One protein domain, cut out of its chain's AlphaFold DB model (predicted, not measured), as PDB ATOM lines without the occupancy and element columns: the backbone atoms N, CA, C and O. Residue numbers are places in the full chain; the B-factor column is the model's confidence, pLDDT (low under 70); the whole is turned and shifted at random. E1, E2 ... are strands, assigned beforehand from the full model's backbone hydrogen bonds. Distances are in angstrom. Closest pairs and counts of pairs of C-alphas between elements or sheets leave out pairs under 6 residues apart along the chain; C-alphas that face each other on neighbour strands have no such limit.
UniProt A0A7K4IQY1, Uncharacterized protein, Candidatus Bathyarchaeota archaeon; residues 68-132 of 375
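What this domain is: This is residues 68 to 132 of the 375 residues of an uncharacterized protein of Candidatus Bathyarchaeota archaeon (UniProt A0A7K4IQY1). This domain has little regular structure: a two-strand hairpin, E1 and E2, at one end, a small hairpin, E3 and E4, in the middle, and looped chain with E5 at the other end. The printed part has 65 residues, 20 of them in five named strands, E1 to E5 in order, with no named helix, all strand. Both sheets are antiparallel. It is loose, radius of gyration of the C-alphas 14.3 A, spanning 43 by 29 by 12 A, only just flat.

Where its parts are: E2, residues 76 to 82, is 18.4 A long. E1, residues 68 to 71, begins at C-alpha 68 (-12.962, 1.666, -3.723). E3 is residues 93 to 95, E4 101 to 103. E5, residues 122 to 124, ends at C-alpha 124 (-1.621, 15.341, -21.394).

How they stand to each other: E1 and E2 stand at 140 degrees, with N 71 and O 76 within hydrogen-bond range, 2.9 A. E3 and E4 stand at 139 degrees, with N 94 and O 102 at 3.0 A. E2 and E3 are only just apart, closest 8.4 A. E5 pairs with no named strand, but residues 122 to 123 pair antiparallel with 111 to 112.

The domain as a whole: The C-alphas farthest apart, Asp 73 and Gly 109, are 43.4 A apart. Residues 71 to 76 stand free. The printed part has no cut; the E4 to E5 link is long. Residues 114 to 122 and 130 to 132 have pLDDT under 70.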
ATOM      1  N   GLY A  68     -13.227   3.028  -4.179       91.19
ATOM      2  CA  GLY A  68     -12.962   1.666  -3.723       91.19
ATOM      3  C   GLY A  68     -13.382   1.517  -2.269       91.19
ATOM      4  O   GLY A  68     -12.846   2.210  -1.413       91.19
ATOM      5  N   ILE A  69     -14.315   0.610  -1.978       92.38
ATOM      6  CA  ILE A  69     -14.736   0.332  -0.600       92.38
ATOM      7  C   ILE A  69     -14.094  -0.976  -0.157       92.38
ATOM      8  O   ILE A  69     -14.240  -2.003  -0.826       92.38
ATOM      9  N   CYS A  70     -13.414  -0.943   0.986       94.75
ATOM     10  CA  CYS A  70     -12.921  -2.152   1.622       94.75
ATOM     11  C   CYS A  70     -14.027  -2.808   2.464       94.75
ATOM     12  O   CYS A  70     -14.626  -2.169   3.332       94.75
ATOM     13  N   ASP A  71     -14.321  -4.077   2.183       94.62
ATOM     14  CA  ASP A  71     -15.310  -4.885   2.894       94.62
ATOM     15  C   ASP A  71     -14.610  -5.909   3.795       94.62
ATOM     16  O   ASP A  71     -14.188  -6.976   3.343       94.62
ATOM     17  N   GLU A  72     -14.525  -5.566   5.081       94.81
ATOM     18  CA  GLU A  72     -13.938  -6.392   6.142       94.81
ATOM     19  C   GLU A  72     -14.746  -7.667   6.419       94.81
ATOM     20  O   GLU A  72     -14.195  -8.676   6.841       94.81
ATOM     21  N   ASP A  73     -16.062  -7.663   6.185       95.44
ATOM     22  CA  ASP A  73     -16.886  -8.844   6.464       95.44
ATOM     23  C   ASP A  73     -16.619  -9.968   5.448       95.44
ATOM     24  O   ASP A  73     -16.885 -11.144   5.728       95.44
ATOM     25  N   ASN A  74     -16.130  -9.610   4.257       94.06
ATOM     26  CA  ASN A  74     -15.867 -10.538   3.160       94.06
ATOM     27  C   ASN A  74     -14.387 -10.636   2.768       94.06
ATOM     28  O   ASN A  74     -14.076 -11.436   1.886       94.06
ATOM     29  N   ASP A  75     -13.497  -9.872   3.403       94.69
ATOM     30  CA  ASP A  75     -12.081  -9.736   3.040       94.69
ATOM     31  C   ASP A  75     -11.889  -9.379   1.548       94.69
ATOM     32  O   ASP A  75     -11.096  -9.999   0.830       94.69
ATOM     33  N   THR A  76     -12.677  -8.426   1.028       93.56
ATOM     34  CA  THR A  76     -12.627  -8.040  -0.398       93.56
ATOM     35  C   THR A  76     -12.732  -6.538  -0.629       93.56
ATOM     36  O   THR A  76     -13.398  -5.830   0.117       93.56
ATOM     37  N   CYS A  77     -12.160  -6.062  -1.737       93.50
ATOM     38  CA  CYS A  77     -12.462  -4.739  -2.281       93.50
ATOM     39  C   CYS A  77     -13.691  -4.800  -3.194       93.50
ATOM     40  O   CYS A  77     -13.768  -5.651  -4.089       93.50
ATOM     41  N   ILE A  78     -14.635  -3.882  -2.996       90.94
ATOM     42  CA  ILE A  78     -15.865  -3.777  -3.785       90.94
ATOM     43  C   ILE A  78     -16.002  -2.394  -4.432       90.94
ATOM     44  O   ILE A  78     -15.406  -1.410  -3.996       90.94
ATOM     45  N   LEU A  79     -16.805  -2.335  -5.495       89.38
ATOM     46  CA  LEU A  79     -17.148  -1.096  -6.196       89.38
ATOM     47  C   LEU A  79     -18.060  -0.227  -5.324       89.38
ATOM     48  O   LEU A  79     -19.165  -0.654  -4.979       89.38
ATOM     49  N   GLY A  80     -17.594   0.977  -5.000       89.06
ATOM     50  CA  GLY A  80     -18.379   2.035  -4.377       89.06
ATOM     51  C   GLY A  80     -19.121   2.901  -5.392       89.06
ATOM     52  O   GLY A  80     -19.437   2.465  -6.503       89.06
ATOM     53  N   ASP A  81     -19.419   4.135  -4.989       92.50
ATOM     54  CA  ASP A  81     -20.110   5.099  -5.841       92.50
ATOM     55  C   ASP A  81     -19.145   5.719  -6.881       92.50
ATOM     56  O   ASP A  81     -17.930   5.790  -6.655       92.50
ATOM     57  N   PRO A  82     -19.650   6.161  -8.051       93.88
ATOM     58  CA  PRO A  82     -18.855   6.932  -9.001       93.88
ATOM     59  C   PRO A  82     -18.366   8.248  -8.388       93.88
ATOM     60  O   PRO A  82     -19.120   8.933  -7.695       93.88
ATOM     61  N   LYS A  83     -17.126   8.637  -8.701       92.88
ATOM     62  CA  LYS A  83     -16.597   9.957  -8.330       92.88
ATOM     63  C   LYS A  83     -17.354  11.071  -9.058       92.88
ATOM     64  O   LYS A  83     -17.880  10.868 -10.153       92.88
ATOM     65  N   ASP A  84     -17.374  12.263  -8.462       94.75
ATOM     66  CA  ASP A  84     -18.067  13.425  -9.023       94.75
ATOM     67  C   ASP A  84     -17.552  13.783 -10.437       94.75
ATOM     68  O   ASP A  84     -16.346  13.676 -10.702       94.75
ATOM     69  N   PRO A  85     -18.428  14.267 -11.344       93.69
ATOM     70  CA  PRO A  85     -18.007  14.750 -12.653       93.69
ATOM     71  C   PRO A  85     -16.951  15.858 -12.555       93.69
ATOM     72  O   PRO A  85     -17.106  16.794 -11.767       93.69
ATOM     73  N   GLY A  86     -15.920  15.791 -13.397       89.94
ATOM     74  CA  GLY A  86     -14.811  16.753 -13.401       89.94
ATOM     75  C   GLY A  86     -13.706  16.447 -12.390       89.94
ATOM     76  O   GLY A  86     -12.758  17.216 -12.283       89.94
ATOM     77  N   THR A  87     -13.815  15.353 -11.629       92.12
ATOM     78  CA  THR A  87     -12.701  14.869 -10.806       92.12
ATOM     79  C   THR A  87     -11.582  14.387 -11.721       92.12
ATOM     80  O   THR A  87     -11.844  13.590 -12.623       92.12
ATOM     81  N   ASP A  88     -10.354  14.843 -11.487       89.44
ATOM     82  CA  ASP A  88      -9.198  14.407 -12.267       89.44
ATOM     83  C   ASP A  88      -9.004  12.891 -12.145       89.44
ATOM     84  O   ASP A  88      -9.095  12.311 -11.059       89.44
ATOM     85  N   CYS A  89      -8.733  12.249 -13.275       88.19
ATOM     86  CA  CYS A  89      -8.441  10.827 -13.352       88.19
ATOM     87  C   CYS A  89      -7.252  10.564 -14.266       88.19
ATOM     88  O   CYS A  89      -7.055  11.219 -15.293       88.19
ATOM     89  N   GLU A  90      -6.435   9.596 -13.885       81.12
ATOM     90  CA  GLU A  90      -5.258   9.215 -14.650       81.12
ATOM     91  C   GLU A  90      -5.627   8.345 -15.866       81.12
ATOM     92  O   GLU A  90      -6.649   7.648 -15.852       81.12
ATOM     93  N   PRO A  91      -4.836   8.411 -16.952       71.31
ATOM     94  CA  PRO A  91      -3.613   9.212 -17.066       71.31
ATOM     95  C   PRO A  91      -3.882  10.694 -17.413       71.31
ATOM     96  O   PRO A  91      -3.214  11.576 -16.885       71.31
ATOM     97  N   CYS A  92      -4.903  11.005 -18.225       80.75
ATOM     98  CA  CYS A  92      -5.168  12.368 -18.719       80.75
ATOM     99  C   CYS A  92      -6.653  12.681 -18.926       80.75
ATOM    100  O   CYS A  92      -7.078  13.082 -20.013       80.75
ATOM    101  N   GLY A  93      -7.471  12.482 -17.901       88.56
ATOM    102  CA  GLY A  93      -8.905  12.696 -18.025       88.56
ATOM    103  C   GLY A  93      -9.557  13.348 -16.826       88.56
ATOM    104  O   GLY A  93      -8.921  13.663 -15.819       88.56
ATOM    105  N   GLU A  94     -10.862  13.516 -16.984       92.00
ATOM    106  CA  GLU A  94     -11.800  13.858 -15.927       92.00
ATOM    107  C   GLU A  94     -12.921  12.813 -15.901       92.00
ATOM    108  O   GLU A  94     -13.327  12.278 -16.941       92.00
ATOM    109  N   CYS A  95     -13.428  12.524 -14.708       93.75
ATOM    110  CA  CYS A  95     -14.543  11.609 -14.533       93.75
ATOM    111  C   CYS A  95     -15.837  12.201 -15.098       93.75
ATOM    112  O   CYS A  95     -16.118  13.390 -14.937       93.75
ATOM    113  N   ASP A  96     -16.664  11.364 -15.720       93.56
ATOM    114  CA  ASP A  96     -17.974  11.760 -16.253       93.56
ATOM    115  C   ASP A  96     -19.119  11.698 -15.223       93.56
ATOM    116  O   ASP A  96     -20.232  12.143 -15.504       93.56
ATOM    117  N   GLY A  97     -18.850  11.175 -14.021       92.88
ATOM    118  CA  GLY A  97     -19.853  10.890 -12.984       92.88
ATOM    119  C   GLY A  97     -20.583   9.556 -13.151       92.88
ATOM    120  O   GLY A  97     -21.442   9.222 -12.339       92.88
ATOM    121  N   GLU A  98     -20.259   8.790 -14.190       91.56
ATOM    122  CA  GLU A  98     -20.775   7.443 -14.455       91.56
ATOM    123  C   GLU A  98     -19.691   6.369 -14.241       91.56
ATOM    124  O   GLU A  98     -19.930   5.187 -14.485       91.56
ATOM    125  N   GLY A  99     -18.516   6.777 -13.750       90.25
ATOM    126  CA  GLY A  99     -17.385   5.905 -13.447       90.25
ATOM    127  C   GLY A  99     -16.366   5.792 -14.578       90.25
ATOM    128  O   GLY A  99     -15.423   5.011 -14.456       90.25
ATOM    129  N   ASN A 100     -16.512   6.560 -15.666       90.38
ATOM    130  CA  ASN A 100     -15.557   6.539 -16.771       90.38
ATOM    131  C   ASN A 100     -14.605   7.732 -16.696       90.38
ATOM    132  O   ASN A 100     -15.020   8.865 -16.454       90.38
ATOM    133  N   CYS A 101     -13.332   7.470 -16.987       89.00
ATOM    134  CA  CYS A 101     -12.338   8.508 -17.217       89.00
ATOM    135  C   CYS A 101     -12.343   8.889 -18.700       89.00
ATOM    136  O   CYS A 101     -12.079   8.042 -19.560       89.00
ATOM    137  N   LEU A 102     -12.669  10.143 -19.017       89.00
ATOM    138  CA  LEU A 102     -12.702  10.643 -20.391       89.00
ATOM    139  C   LEU A 102     -11.616  11.695 -20.598       89.00
ATOM    140  O   LEU A 102     -11.374  12.528 -19.729       89.00
ATOM    141  N   GLY A 103     -11.001  11.688 -21.782       82.25
ATOM    142  CA  GLY A 103     -10.043  12.720 -22.166       82.25
ATOM    143  C   GLY A 103     -10.657  14.112 -22.078       82.25
ATOM    144  O   GLY A 103     -11.703  14.367 -22.680       82.25
ATOM    145  N   SER A 104     -10.001  15.001 -21.334       77.88
ATOM    146  CA  SER A 104     -10.479  16.363 -21.105       77.88
ATOM    147  C   SER A 104      -9.514  17.381 -21.701       77.88
ATOM    148  O   SER A 104      -8.308  17.330 -21.476       77.88
ATOM    149  N   ALA A 105     -10.060  18.373 -22.412       76.38
ATOM    150  CA  ALA A 105      -9.296  19.554 -22.811       76.38
ATOM    151  C   ALA A 105      -8.875  20.408 -21.601       76.38
ATOM    152  O   ALA A 105      -7.977  21.234 -21.731       76.38
ATOM    153  N   GLY A 106      -9.520  20.219 -20.443       78.44
ATOM    154  CA  GLY A 106      -9.183  20.890 -19.187       78.44
ATOM    155  C   GLY A 106      -7.797  20.532 -18.659       78.44
ATOM    156  O   GLY A 106      -7.209  21.348 -17.957       78.44
ATOM    157  N   ARG A 107      -7.265  19.374 -19.073       80.00
ATOM    158  CA  ARG A 107      -5.957  18.856 -18.663       80.00
ATOM    159  C   ARG A 107      -4.902  18.880 -19.771       80.00
ATOM    160  O   ARG A 107      -3.826  18.329 -19.601       80.00
ATOM    161  N   ASP A 108      -5.180  19.490 -20.927       80.62
ATOM    162  CA  ASP A 108      -4.196  19.596 -22.020       80.62
ATOM    163  C   ASP A 108      -2.980  20.423 -21.559       80.62
ATOM    164  O   ASP A 108      -3.115  21.596 -21.205       80.62
ATOM    165  N   GLY A 109      -1.791  19.815 -21.566       75.88
ATOM    166  CA  GLY A 109      -0.555  20.421 -21.062       75.88
ATOM    167  C   GLY A 109      -0.183  20.075 -19.615       75.88
ATOM    168  O   GLY A 109       0.926  20.418 -19.204       75.88
ATOM    169  N   ASP A 110      -1.056  19.398 -18.862       79.50
ATOM    170  CA  ASP A 110      -0.728  18.919 -17.516       79.50
ATOM    171  C   ASP A 110       0.298  17.785 -17.564       79.50
ATOM    172  O   ASP A 110       0.380  17.047 -18.549       79.50
ATOM    173  N   LEU A 111       1.058  17.634 -16.476       76.31
ATOM    174  CA  LEU A 111       1.908  16.463 -16.286       76.31
ATOM    175  C   LEU A 111       1.039  15.223 -16.055       76.31
ATOM    176  O   LEU A 111       0.016  15.292 -15.368       76.31
ATOM    177  N   CYS A 112       1.470  14.099 -16.610       73.00
ATOM    178  CA  CYS A 112       0.841  12.798 -16.420       73.00
ATOM    179  C   CYS A 112       1.880  11.702 -16.235       73.00
ATOM    180  O   CYS A 112       3.023  11.847 -16.658       73.00
ATOM    181  N   ASP A 113       1.445  10.615 -15.620       70.88
ATOM    182  CA  ASP A 113       2.169   9.357 -15.505       70.88
ATOM    183  C   ASP A 113       1.337   8.293 -16.240       70.88
ATOM    184  O   ASP A 113       0.100   8.351 -16.210       70.88
ATOM    185  N   ASP A 114       1.982   7.399 -16.984       65.00
ATOM    186  CA  ASP A 114       1.320   6.268 -17.637       65.00
ATOM    187  C   ASP A 114       1.355   4.982 -16.802       65.00
ATOM    188  O   ASP A 114       0.929   3.936 -17.298       65.00
ATOM    189  N   ASP A 115       1.754   5.097 -15.527       64.06
ATOM    190  CA  ASP A 115       1.779   4.018 -14.532       64.06
ATOM    191  C   ASP A 115       2.791   2.914 -14.904       64.06
ATOM    192  O   ASP A 115       2.686   1.752 -14.499       64.06
ATOM    193  N   ASP A 116       3.783   3.278 -15.723       59.25
ATOM    194  CA  ASP A 116       4.961   2.476 -16.018       59.25
ATOM    195  C   ASP A 116       6.169   3.128 -15.333       59.25
ATOM    196  O   ASP A 116       6.678   4.166 -15.746       59.25
ATOM    197  N   ASP A 117       6.662   2.466 -14.280       57.06
ATOM    198  CA  ASP A 117       7.820   2.881 -13.473       57.06
ATOM    199  C   ASP A 117       9.086   3.209 -14.303       57.06
ATOM    200  O   ASP A 117      10.060   3.759 -13.779       57.06
ATOM    201  N   CYS A 118       9.131   2.805 -15.580       44.72
ATOM    202  CA  CYS A 118      10.260   2.998 -16.487       44.72
ATOM    203  C   CYS A 118      10.121   4.218 -17.414       44.72
ATOM    204  O   CYS A 118      11.091   4.567 -18.101       44.72
ATOM    205  N   THR A 119       8.952   4.848 -17.472       51.31
ATOM    206  CA  THR A 119       8.659   5.999 -18.325       51.31
ATOM    207  C   THR A 119       8.423   7.222 -17.442       51.31
ATOM    208  O   THR A 119       7.568   7.244 -16.573       51.31
ATOM    209  N   GLY A 120       9.262   8.254 -17.602       54.94
ATOM    210  CA  GLY A 120       9.136   9.487 -16.815       54.94
ATOM    211  C   GLY A 120       7.826  10.238 -17.095       54.94
ATOM    212  O   GLY A 120       7.029   9.852 -17.944       54.94
ATOM    213  N   THR A 121       7.626  11.381 -16.436       59.84
ATOM    214  CA  THR A 121       6.373  12.148 -16.562       59.84
ATOM    215  C   THR A 121       6.123  12.641 -17.994       59.84
ATOM    216  O   THR A 121       6.974  13.312 -18.585       59.84
ATOM    217  N   GLY A 122       4.937  12.364 -18.537       68.38
ATOM    218  CA  GLY A 122       4.456  12.863 -19.821       68.38
ATOM    219  C   GLY A 122       3.621  14.135 -19.740       68.38
ATOM    220  O   GLY A 122       3.489  14.763 -18.692       68.38
ATOM    221  N   ILE A 123       3.048  14.512 -20.888       76.00
ATOM    222  CA  ILE A 123       2.153  15.662 -21.041       76.00
ATOM    223  C   ILE A 123       0.806  15.206 -21.598       76.00
ATOM    224  O   ILE A 123       0.721  14.537 -22.632       76.00
ATOM    225  N   CYS A 124      -0.270  15.632 -20.952       76.69
ATOM    226  CA  CYS A 124      -1.621  15.341 -21.394       76.69
ATOM    227  C   CYS A 124      -1.986  16.052 -22.696       76.69
ATOM    228  O   CYS A 124      -1.755  17.250 -22.862       76.69
ATOM    229  N   ARG A 125      -2.618  15.310 -23.613       78.38
ATOM    230  CA  ARG A 125      -3.255  15.847 -24.821       78.38
ATOM    231  C   ARG A 125      -4.771  15.893 -24.668       78.38
ATOM    232  O   ARG A 125      -5.358  15.014 -24.042       78.38
ATOM    233  N   TYR A 126      -5.422  16.813 -25.380       75.12
ATOM    234  CA  TYR A 126      -6.891  16.937 -25.453       75.12
ATOM    235  C   TYR A 126      -7.651  15.633 -25.775       75.12
ATOM    236  O   TYR A 126      -8.850  15.539 -25.519       75.12
ATOM    237  N   SER A 127      -6.993  14.635 -26.375       71.50
ATOM    238  CA  SER A 127      -7.569  13.315 -26.655       71.50
ATOM    239  C   SER A 127      -7.638  12.392 -25.433       71.50
ATOM    240  O   SER A 127      -8.122  11.272 -25.562       71.50
ATOM    241  N   GLY A 128      -7.128  12.823 -24.278       70.00
ATOM    242  CA  GLY A 128      -6.958  11.997 -23.084       70.00
ATOM    243  C   GLY A 128      -5.749  11.072 -23.123       70.00
ATOM    244  O   GLY A 128      -5.649  10.159 -22.311       70.00
ATOM    245  N   ALA A 129      -4.845  11.285 -24.080       72.38
ATOM    246  CA  ALA A 129      -3.597  10.542 -24.155       72.38
ATOM    247  C   ALA A 129      -2.542  11.244 -23.298       72.38
ATOM    248  O   ALA A 129      -2.337  12.450 -23.466       72.38
ATOM    249  N   CYS A 130      -1.860  10.491 -22.436       68.81
ATOM    250  CA  CYS A 130      -0.584  10.927 -21.888       68.81
ATOM    251  C   CYS A 130       0.474  10.730 -22.966       68.81
ATOM    252  O   CYS A 130       0.713   9.612 -23.422       68.81
ATOM    253  N   VAL A 131       1.032  11.830 -23.462       66.69
ATOM    254  CA  VAL A 131       2.102  11.795 -24.453       66.69
ATOM    255  C   VAL A 131       3.396  12.103 -23.732       66.69
ATOM    256  O   VAL A 131       3.663  13.243 -23.360       66.69
ATOM    257  N   ILE A 132       4.200  11.067 -23.537       57.12
ATOM    258  CA  ILE A 132       5.525  11.194 -22.948       57.12
ATOM    259  C   ILE A 132       6.468  11.691 -24.042       57.12
ATOM    260  O   ILE A 132       6.860  10.949 -24.943       57.12
TER     261      ILE A 132